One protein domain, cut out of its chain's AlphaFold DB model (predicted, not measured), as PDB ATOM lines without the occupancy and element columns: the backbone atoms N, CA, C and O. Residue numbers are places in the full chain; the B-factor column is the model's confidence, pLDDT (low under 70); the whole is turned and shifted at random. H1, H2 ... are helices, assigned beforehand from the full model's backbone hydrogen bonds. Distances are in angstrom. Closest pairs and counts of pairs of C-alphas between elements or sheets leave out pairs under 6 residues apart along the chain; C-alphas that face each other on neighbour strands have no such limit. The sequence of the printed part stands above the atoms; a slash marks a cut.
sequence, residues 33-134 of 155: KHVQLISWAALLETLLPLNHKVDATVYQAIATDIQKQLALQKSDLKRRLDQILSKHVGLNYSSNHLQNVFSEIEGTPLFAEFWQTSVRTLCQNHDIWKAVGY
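This is residues 33 to 134 of the 155 residues of an uncharacterized protein of Alphaproteobacteria bacterium (UniProt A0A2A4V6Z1). Six helices form a compact globule in which most of the helices that meet cross one another: H1 runs through the middle, H2, the longest, crosses it on one side, and H3 and H4, a steeply tilted pair, lie on the other. H5 runs across the later part of H1, from the beginning of H3 to H2, and the short H6 makes a corner at its end. The printed part has 102 residues with six named helices, H1 to H6 in chain order, and no named strand; its class is all helix. The radius of gyration of the C-alphas is 13.0 A, and the rounded outline spans 35 by 30 by 28 A.

H2, residues 56 to 72, is 24.8 A long from first to last C-alpha and begins at C-alpha 56, (138.182, 163.090, 109.830). H1, residues 33 to 47, is 21.0 A long and begins at C-alpha 33, (128.222, 160.376, 96.441). H5, residues 109 to 124, is 22.1 A long. H3, residues 77 to 88, is 16.8 A long, and H4, residues 95 to 105, 16.1 A. H6, residues 126 to 132, is 10.0 A long and ends at C-alpha 132, (149.094, 166.114, 109.415).

H2 is the hub, touching H1, H3, H5 and H6. H1 and H2 touch about perpendicular, at 74 degrees, closest at the C-alphas of Ala 41 and Tyr 59, 4.7 A apart. Residues 62 to 66 of H2 touch residues 117 to 122 of H5, closest at the C-alphas of Ile 66 and Thr 121, 6.4 A; their tilt of 71 degrees is only just about perpendicular. H2 and H6 only just touch, with 3 pairs of C-alphas within 8 A, the closest those of Val 58 and Ile 128 at 7.1 A, at a shallow tilt of 29 degrees, opposite ways. H3 and H4 touch at a steep tilt of 52 degrees, opposite ways, closest at the C-alphas of His 88 and His 97, 5.9 A. H1 and H4 only just touch, with 3 pairs within 8 A, the closest the C-alphas of Leu 43 and Leu 98 at 6.7 A. H2 and H4 are apart. Every O i to N i+4 pair is within hydrogen-bond range in H1, H2, H3, H4 and H5; in H6 it is 1 of 3, beside 3 of 4 O i to N i+3 pairs.

The two C-alphas farthest apart are those of Lys 87 and Lys 130, 35.3 A. The printed part has no cut and no long link. Its mean pLDDT is 83.9; residue 34, residues 51 to 53 and residues 89 to 96 are under 70.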
ATOM      1  N   LYS A  33     126.889 159.754  96.510       70.69
ATOM      2  CA  LYS A  33     128.222 160.376  96.441       70.69
ATOM      3  C   LYS A  33     128.773 160.684  97.830       70.69
ATOM      4  O   LYS A  33     129.943 160.414  98.096       70.69
ATOM      5  N   HIS A  34     127.931 161.201  98.721       69.56
ATOM      6  CA  HIS A  34     128.316 161.508 100.094       69.56
ATOM      7  C   HIS A  34     128.680 160.241 100.882       69.56
ATOM      8  O   HIS A  34     129.718 160.194 101.540       69.56
ATOM      9  N   VAL A  35     127.877 159.177 100.759       72.38
ATOM     10  CA  VAL A  35     128.182 157.870 101.359       72.38
ATOM     11  C   VAL A  35     129.498 157.324 100.801       72.38
ATOM     12  O   VAL A  35     130.366 156.958 101.587       72.38
ATOM     13  N   GLN A  36     129.712 157.337  99.483       77.12
ATOM     14  CA  GLN A  36     130.975 156.881  98.886       77.12
ATOM     15  C   GLN A  36     132.185 157.672  99.395       77.12
ATOM     16  O   GLN A  36     133.215 157.079  99.704       77.12
ATOM     17  N   LEU A  37     132.086 158.994  99.538       81.38
ATOM     18  CA  LEU A  37     133.196 159.795 100.058       81.38
ATOM     19  C   LEU A  37     133.579 159.390 101.490       81.38
ATOM     20  O   LEU A  37     134.764 159.243 101.792       81.38
ATOM     21  N   ILE A  38     132.584 159.138 102.345       81.19
ATOM     22  CA  ILE A  38     132.805 158.659 103.715       81.19
ATOM     23  C   ILE A  38     133.440 157.257 103.717       81.19
ATOM     24  O   ILE A  38     134.356 157.023 104.503       81.19
ATOM     25  N   SER A  39     133.035 156.351 102.809       82.75
ATOM     26  CA  SER A  39     133.684 155.032 102.649       82.75
ATOM     27  C   SER A  39     135.178 155.155 102.401       82.75
ATOM     28  O   SER A  39     135.982 154.480 103.039       82.75
ATOM     29  N   TRP A  40     135.547 156.009 101.450       87.50
ATOM     30  CA  TRP A  40     136.937 156.187 101.065       87.50
ATOM     31  C   TRP A  40     137.754 156.810 102.194       87.50
ATOM     32  O   TRP A  40     138.859 156.349 102.459       87.50
ATOM     33  N   ALA A  41     137.200 157.801 102.897       87.94
ATOM     34  CA  ALA A  41     137.852 158.399 104.058       87.94
ATOM     35  C   ALA A  41     138.125 157.357 105.157       87.94
ATOM     36  O   ALA A  41     139.243 157.276 105.656       87.94
ATOM     37  N   ALA A  42     137.146 156.503 105.469       85.56
ATOM     38  CA  ALA A  42     137.297 155.465 106.488       85.56
ATOM     39  C   ALA A  42     138.290 154.356 106.077       85.56
ATOM     40  O   ALA A  42     139.057 153.861 106.909       85.56
ATOM     41  N   LEU A  43     138.324 153.981 104.790       88.00
ATOM     42  CA  LEU A  43     139.361 153.088 104.260       88.00
ATOM     43  C   LEU A  43     140.755 153.697 104.421       88.00
ATOM     44  O   LEU A  43     141.675 152.994 104.826       88.00
ATOM     45  N   LEU A  44     140.914 154.984 104.111       89.50
ATOM     46  CA  LEU A  44     142.197 155.678 104.225       89.50
ATOM     47  C   LEU A  44     142.658 155.802 105.671       89.50
ATOM     48  O   LEU A  44     143.829 155.569 105.935       89.50
ATOM     49  N   GLU A  45     141.752 156.112 106.594       87.50
ATOM     50  CA  GLU A  45     142.052 156.153 108.027       87.50
ATOM     51  C   GLU A  45     142.519 154.788 108.548       87.50
ATOM     52  O   GLU A  45     143.458 154.705 109.337       87.50
ATOM     53  N   THR A  46     141.916 153.704 108.050       87.44
ATOM     54  CA  THR A  46     142.331 152.338 108.401       87.44
ATOM     55  C   THR A  46     143.676 151.964 107.767       87.44
ATOM     56  O   THR A  46     144.499 151.312 108.404       87.44
ATOM     57  N   LEU A  47     143.904 152.360 106.510       88.06
ATOM     58  CA  LEU A  47     145.119 152.050 105.750       88.06
ATOM     59  C   LEU A  47     146.341 152.821 106.255       88.06
ATOM     60  O   LEU A  47     147.441 152.282 106.348       88.06
ATOM     61  N   LEU A  48     146.139 154.110 106.512       85.94
ATOM     62  CA  LEU A  48     147.146 155.096 106.859       85.94
ATOM     63  C   LEU A  48     146.649 155.826 108.110       85.94
ATOM     64  O   LEU A  48     146.137 156.938 107.982       85.94
ATOM     65  N   PRO A  49     146.784 155.230 109.308       82.31
ATOM     66  CA  PRO A  49     146.413 155.889 110.553       82.31
ATOM     67  C   PRO A  49     147.417 157.010 110.838       82.31
ATOM     68  O   PRO A  49     148.405 156.839 111.555       82.31
ATOM     69  N   LEU A  50     147.190 158.165 110.215       79.06
ATOM     70  CA  LEU A  50     147.953 159.380 110.450       79.06
ATOM     71  C   LEU A  50     147.803 159.775 111.924       79.06
ATOM     72  O   LEU A  50     146.829 159.405 112.578       79.06
ATOM     73  N   ASN A  51     148.794 160.502 112.448       69.94
ATOM     74  CA  ASN A  51     148.887 160.907 113.854       69.94
ATOM     75  C   ASN A  51     147.510 161.243 114.470       69.94
ATOM     76  O   ASN A  51     146.713 161.934 113.843       69.94
ATOM     77  N   HIS A  52     147.261 160.831 115.717       62.19
ATOM     78  CA  HIS A  52     145.982 160.923 116.453       62.19
ATOM     79  C   HIS A  52     145.305 162.313 116.522       62.19
ATOM     80  O   HIS A  52     144.241 162.448 117.117       62.19
ATOM     81  N   LYS A  53     145.928 163.359 115.971       68.00
ATOM     82  CA  LYS A  53     145.414 164.733 115.897       68.00
ATOM     83  C   LYS A  53     144.800 165.094 114.539       68.00
ATOM     84  O   LYS A  53     144.366 166.230 114.373       68.00
ATOM     85  N   VAL A  54     144.802 164.181 113.570       77.50
ATOM     86  CA  VAL A  54     144.247 164.428 112.235       77.50
ATOM     87  C   VAL A  54     142.725 164.287 112.274       77.50
ATOM     88  O   VAL A  54     142.202 163.239 112.638       77.50
ATOM     89  N   ASP A  55     142.016 165.360 111.915       80.00
ATOM     90  CA  ASP A  55     140.551 165.385 111.834       80.00
ATOM     91  C   ASP A  55     140.039 164.505 110.676       80.00
ATOM     92  O   ASP A  55     140.664 164.415 109.616       80.00
ATOM     93  N   ALA A  56     138.859 163.903 110.840       79.00
ATOM     94  CA  ALA A  56     138.182 163.090 109.830       79.00
ATOM     95  C   ALA A  56     137.974 163.843 108.502       79.00
ATOM     96  O   ALA A  56     137.981 163.241 107.424       79.00
ATOM     97  N   THR A  57     137.834 165.171 108.555       85.19
ATOM     98  CA  THR A  57     137.730 166.028 107.362       85.19
ATOM     99  C   THR A  57     138.985 165.984 106.482       85.19
ATOM    100  O   THR A  57     138.880 166.101 105.259       85.19
ATOM    101  N   VAL A  58     140.163 165.721 107.060       86.56
ATOM    102  CA  VAL A  58     141.417 165.560 106.310       86.56
ATOM    103  C   VAL A  58     141.372 164.295 105.457       86.56
ATOM    104  O   VAL A  58     141.722 164.342 104.280       86.56
ATOM    105  N   TYR A  59     140.864 163.179 105.987       87.44
ATOM    106  CA  TYR A  59     140.705 161.948 105.206       87.44
ATOM    107  C   TYR A  59     139.679 162.092 104.079       87.44
ATOM    108  O   TYR A  59     139.870 161.526 103.004       87.44
ATOM    109  N   GLN A  60     138.629 162.895 104.270       89.19
ATOM    110  CA  GLN A  60     137.691 163.234 103.191       89.19
ATOM    111  C   GLN A  60     138.358 164.081 102.096       89.19
ATOM    112  O   GLN A  60     138.102 163.862 100.908       89.19
ATOM    113  N   ALA A  61     139.240 165.013 102.468       89.75
ATOM    114  CA  ALA A  61     140.028 165.782 101.508       89.75
ATOM    115  C   ALA A  61     140.986 164.875 100.714       89.75
ATOM    116  O   ALA A  61     140.988 164.925  99.483       89.75
ATOM    117  N   ILE A  62     141.708 163.971 101.392       90.19
ATOM    118  CA  ILE A  62     142.574 162.969 100.745       90.19
ATOM    119  C   ILE A  62     141.755 162.092  99.788       90.19
ATOM    120  O   ILE A  62     142.126 161.929  98.625       90.19
ATOM    121  N   ALA A  63     140.617 161.558 100.242       91.69
ATOM    122  CA  ALA A  63     139.724 160.738  99.424       91.69
ATOM    123  C   ALA A  63     139.254 161.478  98.166       91.69
ATOM    124  O   ALA A  63     139.247 160.912  97.072       91.69
ATOM    125  N   THR A  64     138.894 162.752  98.312       92.50
ATOM    126  CA  THR A  64     138.477 163.606  97.198       92.50
ATOM    127  C   THR A  64     139.597 163.761  96.172       92.50
ATOM    128  O   THR A  64     139.359 163.632  94.970       92.50
ATOM    129  N   ASP A  65     140.824 164.012  96.622       92.12
ATOM    130  CA  ASP A  65     141.960 164.215  95.725       92.12
ATOM    131  C   ASP A  65     142.395 162.935  95.022       92.12
ATOM    132  O   ASP A  65     142.634 162.968  93.813       92.12
ATOM    133  N   ILE A  66     142.392 161.797  95.722       93.31
ATOM    134  CA  ILE A  66     142.595 160.485  95.100       93.31
ATOM    135  C   ILE A  66     141.565 160.283  93.988       93.31
ATOM    136  O   ILE A  66     141.928 160.003  92.848       93.31
ATOM    137  N   GLN A  67     140.275 160.483  94.271       92.12
ATOM    138  CA  GLN A  67     139.226 160.276  93.270       92.12
ATOM    139  C   GLN A  67     139.375 161.208  92.056       92.12
ATOM    140  O   GLN A  67     139.188 160.758  90.922       92.12
ATOM    141  N   LYS A  68     139.774 162.473  92.256       91.81
ATOM    142  CA  LYS A  68     140.103 163.395  91.153       91.81
ATOM    143  C   LYS A  68     141.283 162.883  90.322       91.81
ATOM    144  O   LYS A  68     141.194 162.859  89.097       91.81
ATOM    145  N   GLN A  69     142.374 162.461  90.964       91.38
ATOM    146  CA  GLN A  69     143.561 161.940  90.278       91.38
ATOM    147  C   GLN A  69     143.237 160.683  89.463       91.38
ATOM    148  O   GLN A  69     143.623 160.591  88.297       91.38
ATOM    149  N   LEU A  70     142.467 159.754  90.034       93.31
ATOM    150  CA  LEU A  70     142.025 158.541  89.345       93.31
ATOM    151  C   LEU A  70     141.146 158.860  88.131       93.31
ATOM    152  O   LEU A  70     141.324 158.248  87.077       93.31
ATOM    153  N   ALA A  71     140.252 159.849  88.243       91.25
ATOM    154  CA  ALA A  71     139.436 160.307  87.121       91.25
ATOM    155  C   ALA A  71     140.295 160.903  85.991       91.25
ATOM    156  O   ALA A  71     140.096 160.562  84.824       91.25
ATOM    157  N   LEU A  72     141.288 161.735  86.324       91.69
ATOM    158  CA  LEU A  72     142.222 162.317  85.348       91.69
ATOM    159  C   LEU A  72     143.068 161.249  84.644       91.69
ATOM    160  O   LEU A  72     143.306 161.335  83.440       91.69
ATOM    161  N   GLN A  73     143.491 160.226  85.383       91.94
ATOM    162  CA  GLN A  73     144.282 159.111  84.862       91.94
ATOM    163  C   GLN A  73     143.437 158.059  84.135       91.94
ATOM    164  O   GLN A  73     143.997 157.120  83.573       91.94
ATOM    165  N   LYS A  74     142.102 158.199  84.140       91.69
ATOM    166  CA  LYS A  74     141.158 157.183  83.647       91.69
ATOM    167  C   LYS A  74     141.411 155.802  84.273       91.69
ATOM    168  O   LYS A  74     141.210 154.780  83.619       91.69
ATOM    169  N   SER A  75     141.870 155.778  85.526       94.19
ATOM    170  CA  SER A  75     142.097 154.540  86.269       94.19
ATOM    171  C   SER A  75     140.760 153.877  86.603       94.19
ATOM    172  O   SER A  75     139.763 154.544  86.890       94.19
ATOM    173  N   ASP A  76     140.742 152.546  86.597       94.19
ATOM    174  CA  ASP A  76     139.582 151.760  87.000       94.19
ATOM    175  C   ASP A  76     139.596 151.373  88.489       94.19
ATOM    176  O   ASP A  76     138.646 150.738  88.960       94.19
ATOM    177  N   LEU A  77     140.621 151.804  89.237       94.12
ATOM    178  CA  LEU A  77     140.791 151.552  90.668       94.12
ATOM    179  C   LEU A  77     139.543 151.943  91.460       94.12
ATOM    180  O   LEU A  77     139.054 151.148  92.262       94.12
ATOM    181  N   LYS A  78     138.988 153.136  91.192       91.62
ATOM    182  CA  LYS A  78     137.786 153.619  91.885       91.62
ATOM    183  C   LYS A  78     136.629 152.638  91.720       91.62
ATOM    184  O   LYS A  78     136.024 152.221  92.696       91.62
ATOM    185  N   ARG A  79     136.367 152.226  90.479       92.62
ATOM    186  CA  ARG A  79     135.293 151.284  90.144       92.62
ATOM    187  C   ARG A  79     135.492 149.936  90.843       92.62
ATOM    188  O   ARG A  79     134.530 149.399  91.379       92.62
ATOM    189  N   ARG A  80     136.715 149.395  90.839       93.94
ATOM    190  CA  ARG A  80     137.043 148.106  91.474       93.94
ATOM    191  C   ARG A  80     136.881 148.164  92.996       93.94
ATOM    192  O   ARG A  80     136.295 147.252  93.570       93.94
ATOM    193  N   LEU A  81     137.335 149.238  93.643       90.94
ATOM    194  CA  LEU A  81     137.144 149.436  95.086       90.94
ATOM    195  C   LEU A  81     135.678 149.667  95.449       90.94
ATOM    196  O   LEU A  81     135.191 149.050  96.390       90.94
ATOM    197  N   ASP A  82     134.952 150.479  94.678       88.62
ATOM    198  CA  ASP A  82     133.525 150.722  94.906       88.62
ATOM    199  C   ASP A  82     132.700 149.430  94.779       88.62
ATOM    200  O   ASP A  82     131.752 149.228  95.536       88.62
ATOM    201  N   GLN A  83     133.073 148.520  93.871       88.38
ATOM    202  CA  GLN A  83     132.447 147.197  93.769       88.38
ATOM    203  C   GLN A  83     132.628 146.384  95.060       88.38
ATOM    204  O   GLN A  83     131.656 145.829  95.573       88.38
ATOM    205  N   ILE A  84     133.835 146.354  95.626       89.06
ATOM    206  CA  ILE A  84     134.118 145.624  96.873       89.06
ATOM    207  C   ILE A  84     133.431 146.295  98.067       89.06
ATOM    208  O   ILE A  84     132.795 145.623  98.877       89.06
ATOM    209  N   LEU A  85     133.483 147.624  98.143       84.19
ATOM    210  CA  LEU A  85     132.765 148.406  99.149       84.19
ATOM    211  C   LEU A  85     131.260 148.126  99.102       84.19
ATOM    212  O   LEU A  85     130.654 147.866 100.137       84.19
ATOM    213  N   SER A  86     130.659 148.093  97.909       82.00
ATOM    214  CA  SER A  86     129.225 147.821  97.755       82.00
ATOM    215  C   SER A  86     128.816 146.430  98.257       82.00
ATOM    216  O   SER A  86     127.709 146.267  98.766       82.00
ATOM    217  N   LYS A  87     129.721 145.445  98.171       82.94
ATOM    218  CA  LYS A  87     129.516 144.076  98.665       82.94
ATOM    219  C   LYS A  87     129.556 143.991 100.193       82.94
ATOM    220  O   LYS A  87     128.800 143.214 100.768       82.94
ATOM    221  N   HIS A  88     130.432 144.764 100.837       75.00
ATOM    222  CA  HIS A  88     130.725 144.628 102.272       75.00
ATOM    223  C   HIS A  88     130.093 145.687 103.172       75.00
ATOM    224  O   HIS A  88     129.877 145.418 104.350       75.00
ATOM    225  N   VAL A  89     129.828 146.893 102.667       64.25
ATOM    226  CA  VAL A  89     129.633 148.069 103.532       64.25
ATOM    227  C   VAL A  89     128.181 148.557 103.597       64.25
ATOM    228  O   VAL A  89     127.763 149.066 104.638       64.25
ATOM    229  N   GLY A  90     127.362 148.350 102.559       61.06
ATOM    230  CA  GLY A  90     125.971 148.834 102.564       61.06
ATOM    231  C   GLY A  90     125.863 150.316 102.985       61.06
ATOM    232  O   GLY A  90     126.626 151.145 102.502       61.06
ATOM    233  N   LEU A  91     124.932 150.653 103.894       49.38
ATOM    234  CA  LEU A  91     124.745 152.010 104.454       49.38
ATOM    235  C   LEU A  91     125.339 152.208 105.866       49.38
ATOM    236  O   LEU A  91     125.146 153.274 106.449       49.38
ATOM    237  N   ASN A  92     126.007 151.209 106.457       53.62
ATOM    238  CA  ASN A  92     126.426 151.277 107.860       53.62
ATOM    239  C   ASN A  92     127.910 150.933 108.029       53.62
ATOM    240  O   ASN A  92     128.330 149.790 107.847       53.62
ATOM    241  N   TYR A  93     128.698 151.938 108.401       59.66
ATOM    242  CA  TYR A  93     130.130 151.823 108.650       59.66
ATOM    243  C   TYR A  93     130.365 151.324 110.074       59.66
ATOM    244  O   TYR A  93     130.357 152.100 111.024       59.66
ATOM    245  N   SER A  94     130.582 150.020 110.226       58.94
ATOM    246  CA  SER A  94     131.200 149.471 111.435       58.94
ATOM    247  C   SER A  94     132.643 149.080 111.122       58.94
ATOM    248  O   SER A  94     132.941 148.673 109.997       58.94
ATOM    249  N   SER A  95     133.545 149.161 112.107       59.41
ATOM    250  CA  SER A  95     134.948 148.736 111.966       59.41
ATOM    251  C   SER A  95     135.080 147.306 111.415       59.41
ATOM    252  O   SER A  95     136.016 147.014 110.675       59.41
ATOM    253  N   ASN A  96     134.098 146.440 111.689       63.38
ATOM    254  CA  ASN A  96     134.048 145.066 111.185       63.38
ATOM    255  C   ASN A  96     133.838 144.988 109.658       63.38
ATOM    256  O   ASN A  96     134.347 144.073 109.020       63.38
ATOM    257  N   HIS A  97     133.126 145.939 109.041       72.38
ATOM    258  CA  HIS A  97     132.897 145.931 107.588       72.38
ATOM    259  C   HIS A  97     134.148 146.337 106.796       72.38
ATOM    260  O   HIS A  97     134.392 145.802 105.717       72.38
ATOM    261  N   LEU A  98     134.975 147.237 107.340       77.75
ATOM    262  CA  LEU A  98     136.234 147.647 106.704       77.75
ATOM    263  C   LEU A  98     137.284 146.530 106.752       77.75
ATOM    264  O   LEU A  98     137.998 146.320 105.774       77.75
ATOM    265  N   GLN A  99     137.330 145.756 107.842       81.25
ATOM    266  CA  GLN A  99     138.200 144.578 107.937       81.25
ATOM    267  C   GLN A  99     137.889 143.535 106.857       81.25
ATOM    268  O   GLN A  99     138.815 142.959 106.288       81.25
ATOM    269  N   ASN A 100     136.612 143.329 106.518       84.62
ATOM    270  CA  ASN A 100     136.225 142.420 105.435       84.62
ATOM    271  C   ASN A 100     136.699 142.914 104.061       84.62
ATOM    272  O   ASN A 100     137.136 142.107 103.242       84.62
ATOM    273  N   VAL A 101     136.659 144.232 103.818       87.44
ATOM    274  CA  VAL A 101     137.205 144.824 102.587       87.44
ATOM    275  C   VAL A 101     138.703 144.547 102.494       87.44
ATOM    276  O   VAL A 101     139.146 144.015 101.479       87.44
ATOM    277  N   PHE A 102     139.469 144.847 103.551       89.06
ATOM    278  CA  PHE A 102     140.912 144.591 103.568       89.06
ATOM    279  C   PHE A 102     141.244 143.108 103.432       89.06
ATOM    280  O   PHE A 102     142.077 142.771 102.602       89.06
ATOM    281  N   SER A 103     140.526 142.225 104.127       89.56
ATOM    282  CA  SER A 103     140.724 140.773 104.017       89.56
ATOM    283  C   SER A 103     140.501 140.241 102.593       89.56
ATOM    284  O   SER A 103     141.090 139.233 102.220       89.56
ATOM    285  N   GLU A 104     139.656 140.893 101.786       92.06
ATOM    286  CA  GLU A 104     139.419 140.498 100.390       92.06
ATOM    287  C   GLU A 104     140.499 141.011  99.427       92.06
ATOM    288  O   GLU A 104     140.776 140.361  98.418       92.06
ATOM    289  N   ILE A 105     141.105 142.169  99.708       93.25
ATOM    290  CA  ILE A 105     142.072 142.802  98.796       93.25
ATOM    291  C   ILE A 105     143.530 142.617  99.214       93.25
ATOM    292  O   ILE A 105     144.414 142.798  98.375       93.25
ATOM    293  N   GLU A 106     143.810 142.283 100.469       91.38
ATOM    294  CA  GLU A 106     145.166 142.096 100.979       91.38
ATOM    295  C   GLU A 106     145.924 141.034 100.161       91.38
ATOM    296  O   GLU A 106     145.373 140.022  99.733       91.38
ATOM    297  N   GLY A 107     147.196 141.305  99.854       92.81
ATOM    298  CA  GLY A 107     148.016 140.444  98.991       92.81
ATOM    299  C   GLY A 107     147.683 140.507  97.493       92.81
ATOM    300  O   GLY A 107     148.352 139.851  96.695       92.81
ATOM    301  N   THR A 108     146.698 141.308  97.072       95.88
ATOM    302  CA  THR A 108     146.350 141.476  95.652       95.88
ATOM    303  C   THR A 108     146.999 142.724  95.033       95.88
ATOM    304  O   THR A 108     147.312 143.690  95.740       95.88
ATOM    305  N   PRO A 109     147.125 142.787  93.691       95.94
ATOM    306  CA  PRO A 109     147.539 144.010  93.003       95.94
ATOM    307  C   PRO A 109     146.626 145.213  93.279       95.94
ATOM    308  O   PRO A 109     147.095 146.345  93.244       95.94
ATOM    309  N   LEU A 110     145.339 144.980  93.575       94.38
ATOM    310  CA  LEU A 110     144.390 146.047  93.905       94.38
ATOM    311  C   LEU A 110     144.795 146.783  95.186       94.38
ATOM    312  O   LEU A 110     144.775 148.010  95.221       94.38
ATOM    313  N   PHE A 111     145.189 146.040  96.224       94.19
ATOM    314  CA  PHE A 111     145.650 146.637  97.475       94.19
ATOM    315  C   PHE A 111     146.952 147.412  97.285       94.19
ATOM    316  O   PHE A 111     147.058 148.544  97.749       94.19
ATOM    317  N   ALA A 112     147.916 146.850  96.548       94.06
ATOM    318  CA  ALA A 112     149.168 147.541  96.250       94.06
ATOM    319  C   ALA A 112     148.928 148.856  95.485       94.06
ATOM    320  O   ALA A 112     149.514 149.883  95.823       94.06
ATOM    321  N   GLU A 113     148.035 148.843  94.493       95.31
ATOM    322  CA  GLU A 113     147.647 150.029  93.726       95.31
ATOM    323  C   GLU A 113     146.967 151.085  94.614       95.31
ATOM    324  O   GLU A 113     147.323 152.266  94.561       95.31
ATOM    325  N   PHE A 114     146.035 150.666  95.479       94.31
ATOM    326  CA  PHE A 114     145.360 151.550  96.431       94.31
ATOM    327  C   PHE A 114     146.333 152.176  97.436       94.31
ATOM    328  O   PHE A 114     146.326 153.395  97.617       94.31
ATOM    329  N   TRP A 115     147.217 151.372  98.031       93.19
ATOM    330  CA  TRP A 115     148.260 151.832  98.946       93.19
ATOM    331  C   TRP A 115     149.191 152.842  98.281       93.19
ATOM    332  O   TRP A 115     149.378 153.946  98.791       93.19
ATOM    333  N   GLN A 116     149.748 152.499  97.117       93.19
ATOM    334  CA  GLN A 116     150.681 153.370  96.402       93.19
ATOM    335  C   GLN A 116     150.032 154.690  95.996       93.19
ATOM    336  O   GLN A 116     150.665 155.739  96.111       93.19
ATOM    337  N   THR A 117     148.777 154.647  95.543       93.56
ATOM    338  CA  THR A 117     148.011 155.853  95.217       93.56
ATOM    339  C   THR A 117     147.837 156.718  96.459       93.56
ATOM    340  O   THR A 117     148.181 157.893  96.427       93.56
ATOM    341  N   SER A 118     147.403 156.127  97.573       91.44
ATOM    342  CA  SER A 118     147.150 156.849  98.824       91.44
ATOM    343  C   SER A 118     148.409 157.517  99.379       91.44
ATOM    344  O   SER A 118     148.395 158.710  99.682       91.44
ATOM    345  N   VAL A 119     149.527 156.782  99.441       89.19
ATOM    346  CA  VAL A 119     150.822 157.323  99.880       89.19
ATOM    347  C   VAL A 119     151.300 158.425  98.939       89.19
ATOM    348  O   VAL A 119     151.732 159.480  99.395       89.19
ATOM    349  N   ARG A 120     151.185 158.227  97.620       88.44
ATOM    350  CA  ARG A 120     151.583 159.246  96.642       88.44
ATOM    351  C   ARG A 120     150.774 160.528  96.806       88.44
ATOM    352  O   ARG A 120     151.373 161.597  96.800       88.44
ATOM    353  N   THR A 121     149.453 160.438  96.955       87.88
ATOM    354  CA  THR A 121     148.596 161.617  97.142       87.88
ATOM    355  C   THR A 121     148.964 162.363  98.422       87.88
ATOM    356  O   THR A 121     149.126 163.583  98.383       87.88
ATOM    357  N   LEU A 122     149.198 161.644  99.528       84.12
ATOM    358  CA  LEU A 122     149.673 162.238 100.781       84.12
ATOM    359  C   LEU A 122     151.014 162.967 100.590       84.12
ATOM    360  O   LEU A 122     151.178 164.100 101.038       84.12
ATOM    361  N   CYS A 123     151.957 162.359  99.870       79.75
ATOM    362  CA  CYS A 123     153.256 162.959  99.568       79.75
ATOM    363  C   CYS A 123     153.209 164.078  98.515       79.75
ATOM    364  O   CYS A 123     154.233 164.704  98.286       79.75
ATOM    365  N   GLN A 124     152.088 164.327  97.838       83.62
ATOM    366  CA  GLN A 124     151.983 165.368  96.804       83.62
ATOM    367  C   GLN A 124     151.126 166.558  97.233       83.62
ATOM    368  O   GLN A 124     151.258 167.637  96.658       83.62
ATOM    369  N   ASN A 125     150.246 166.388  98.220       82.94
ATOM    370  CA  ASN A 125     149.378 167.463  98.676       82.94
ATOM    371  C   ASN A 125     150.003 168.225  99.859       82.94
ATOM    372  O   ASN A 125     149.907 167.817 101.016       82.94
ATOM    373  N   HIS A 126     150.593 169.382  99.551       83.12
ATOM    374  CA  HIS A 126     151.250 170.255 100.527       83.12
ATOM    375  C   HIS A 126     150.265 170.900 101.522       83.12
ATOM    376  O   HIS A 126     150.663 171.263 102.631       83.12
ATOM    377  N   ASP A 127     148.986 171.032 101.161       80.12
ATOM    378  CA  ASP A 127     147.956 171.541 102.073       80.12
ATOM    379  C   ASP A 127     147.651 170.512 103.169       80.12
ATOM    380  O   ASP A 127     147.485 170.874 104.337       80.12
ATOM    381  N   ILE A 128     147.681 169.219 102.822       79.06
ATOM    382  CA  ILE A 128     147.537 168.124 103.788       79.06
ATOM    383  C   ILE A 128     148.744 168.063 104.729       79.06
ATOM    384  O   ILE A 128     148.566 167.788 105.914       79.06
ATOM    385  N   TRP A 129     149.958 168.375 104.264       84.00
ATOM    386  CA  TRP A 129     151.171 168.303 105.091       84.00
ATOM    387  C   TRP A 129     151.062 169.108 106.383       84.00
ATOM    388  O   TRP A 129     151.349 168.591 107.462       84.00
ATOM    389  N   LYS A 130     150.560 170.344 106.293       79.50
ATOM    390  CA  LYS A 130     150.322 171.192 107.470       79.50
ATOM    391  C   LYS A 130     149.297 170.575 108.418       79.50
ATOM    392  O   LYS A 130     149.488 170.629 109.628       79.50
ATOM    393  N   ALA A 131     148.232 169.991 107.871       78.00
ATOM    394  CA  ALA A 131     147.167 169.376 108.658       78.00
ATOM    395  C   ALA A 131     147.640 168.119 109.408       78.00
ATOM    396  O   ALA A 131     147.162 167.845 110.505       78.00
ATOM    397  N   VAL A 132     148.595 167.377 108.842       76.81
ATOM    398  CA  VAL A 132     149.094 166.114 109.415       76.81
ATOM    399  C   VAL A 132     150.425 166.271 110.157       76.81
ATOM    400  O   VAL A 132     150.933 165.305 110.722       76.81
ATOM    401  N   GLY A 133     150.988 167.484 110.179       76.06
ATOM    402  CA  GLY A 133     152.291 167.772 110.783       76.06
ATOM    403  C   GLY A 133     153.474 167.196 110.000       76.06
ATOM    404  O   GLY A 133     154.536 166.987 110.577       76.06
ATOM    405  N   TYR A 134     153.301 166.920 108.705       75.75
ATOM    406  CA  TYR A 134     154.394 166.489 107.841       75.75
ATOM    407  C   TYR A 134     155.237 167.698 107.439       75.75
ATOM    408  O   TYR A 134     154.727 168.685 106.913       75.75
TER     409      TYR A 134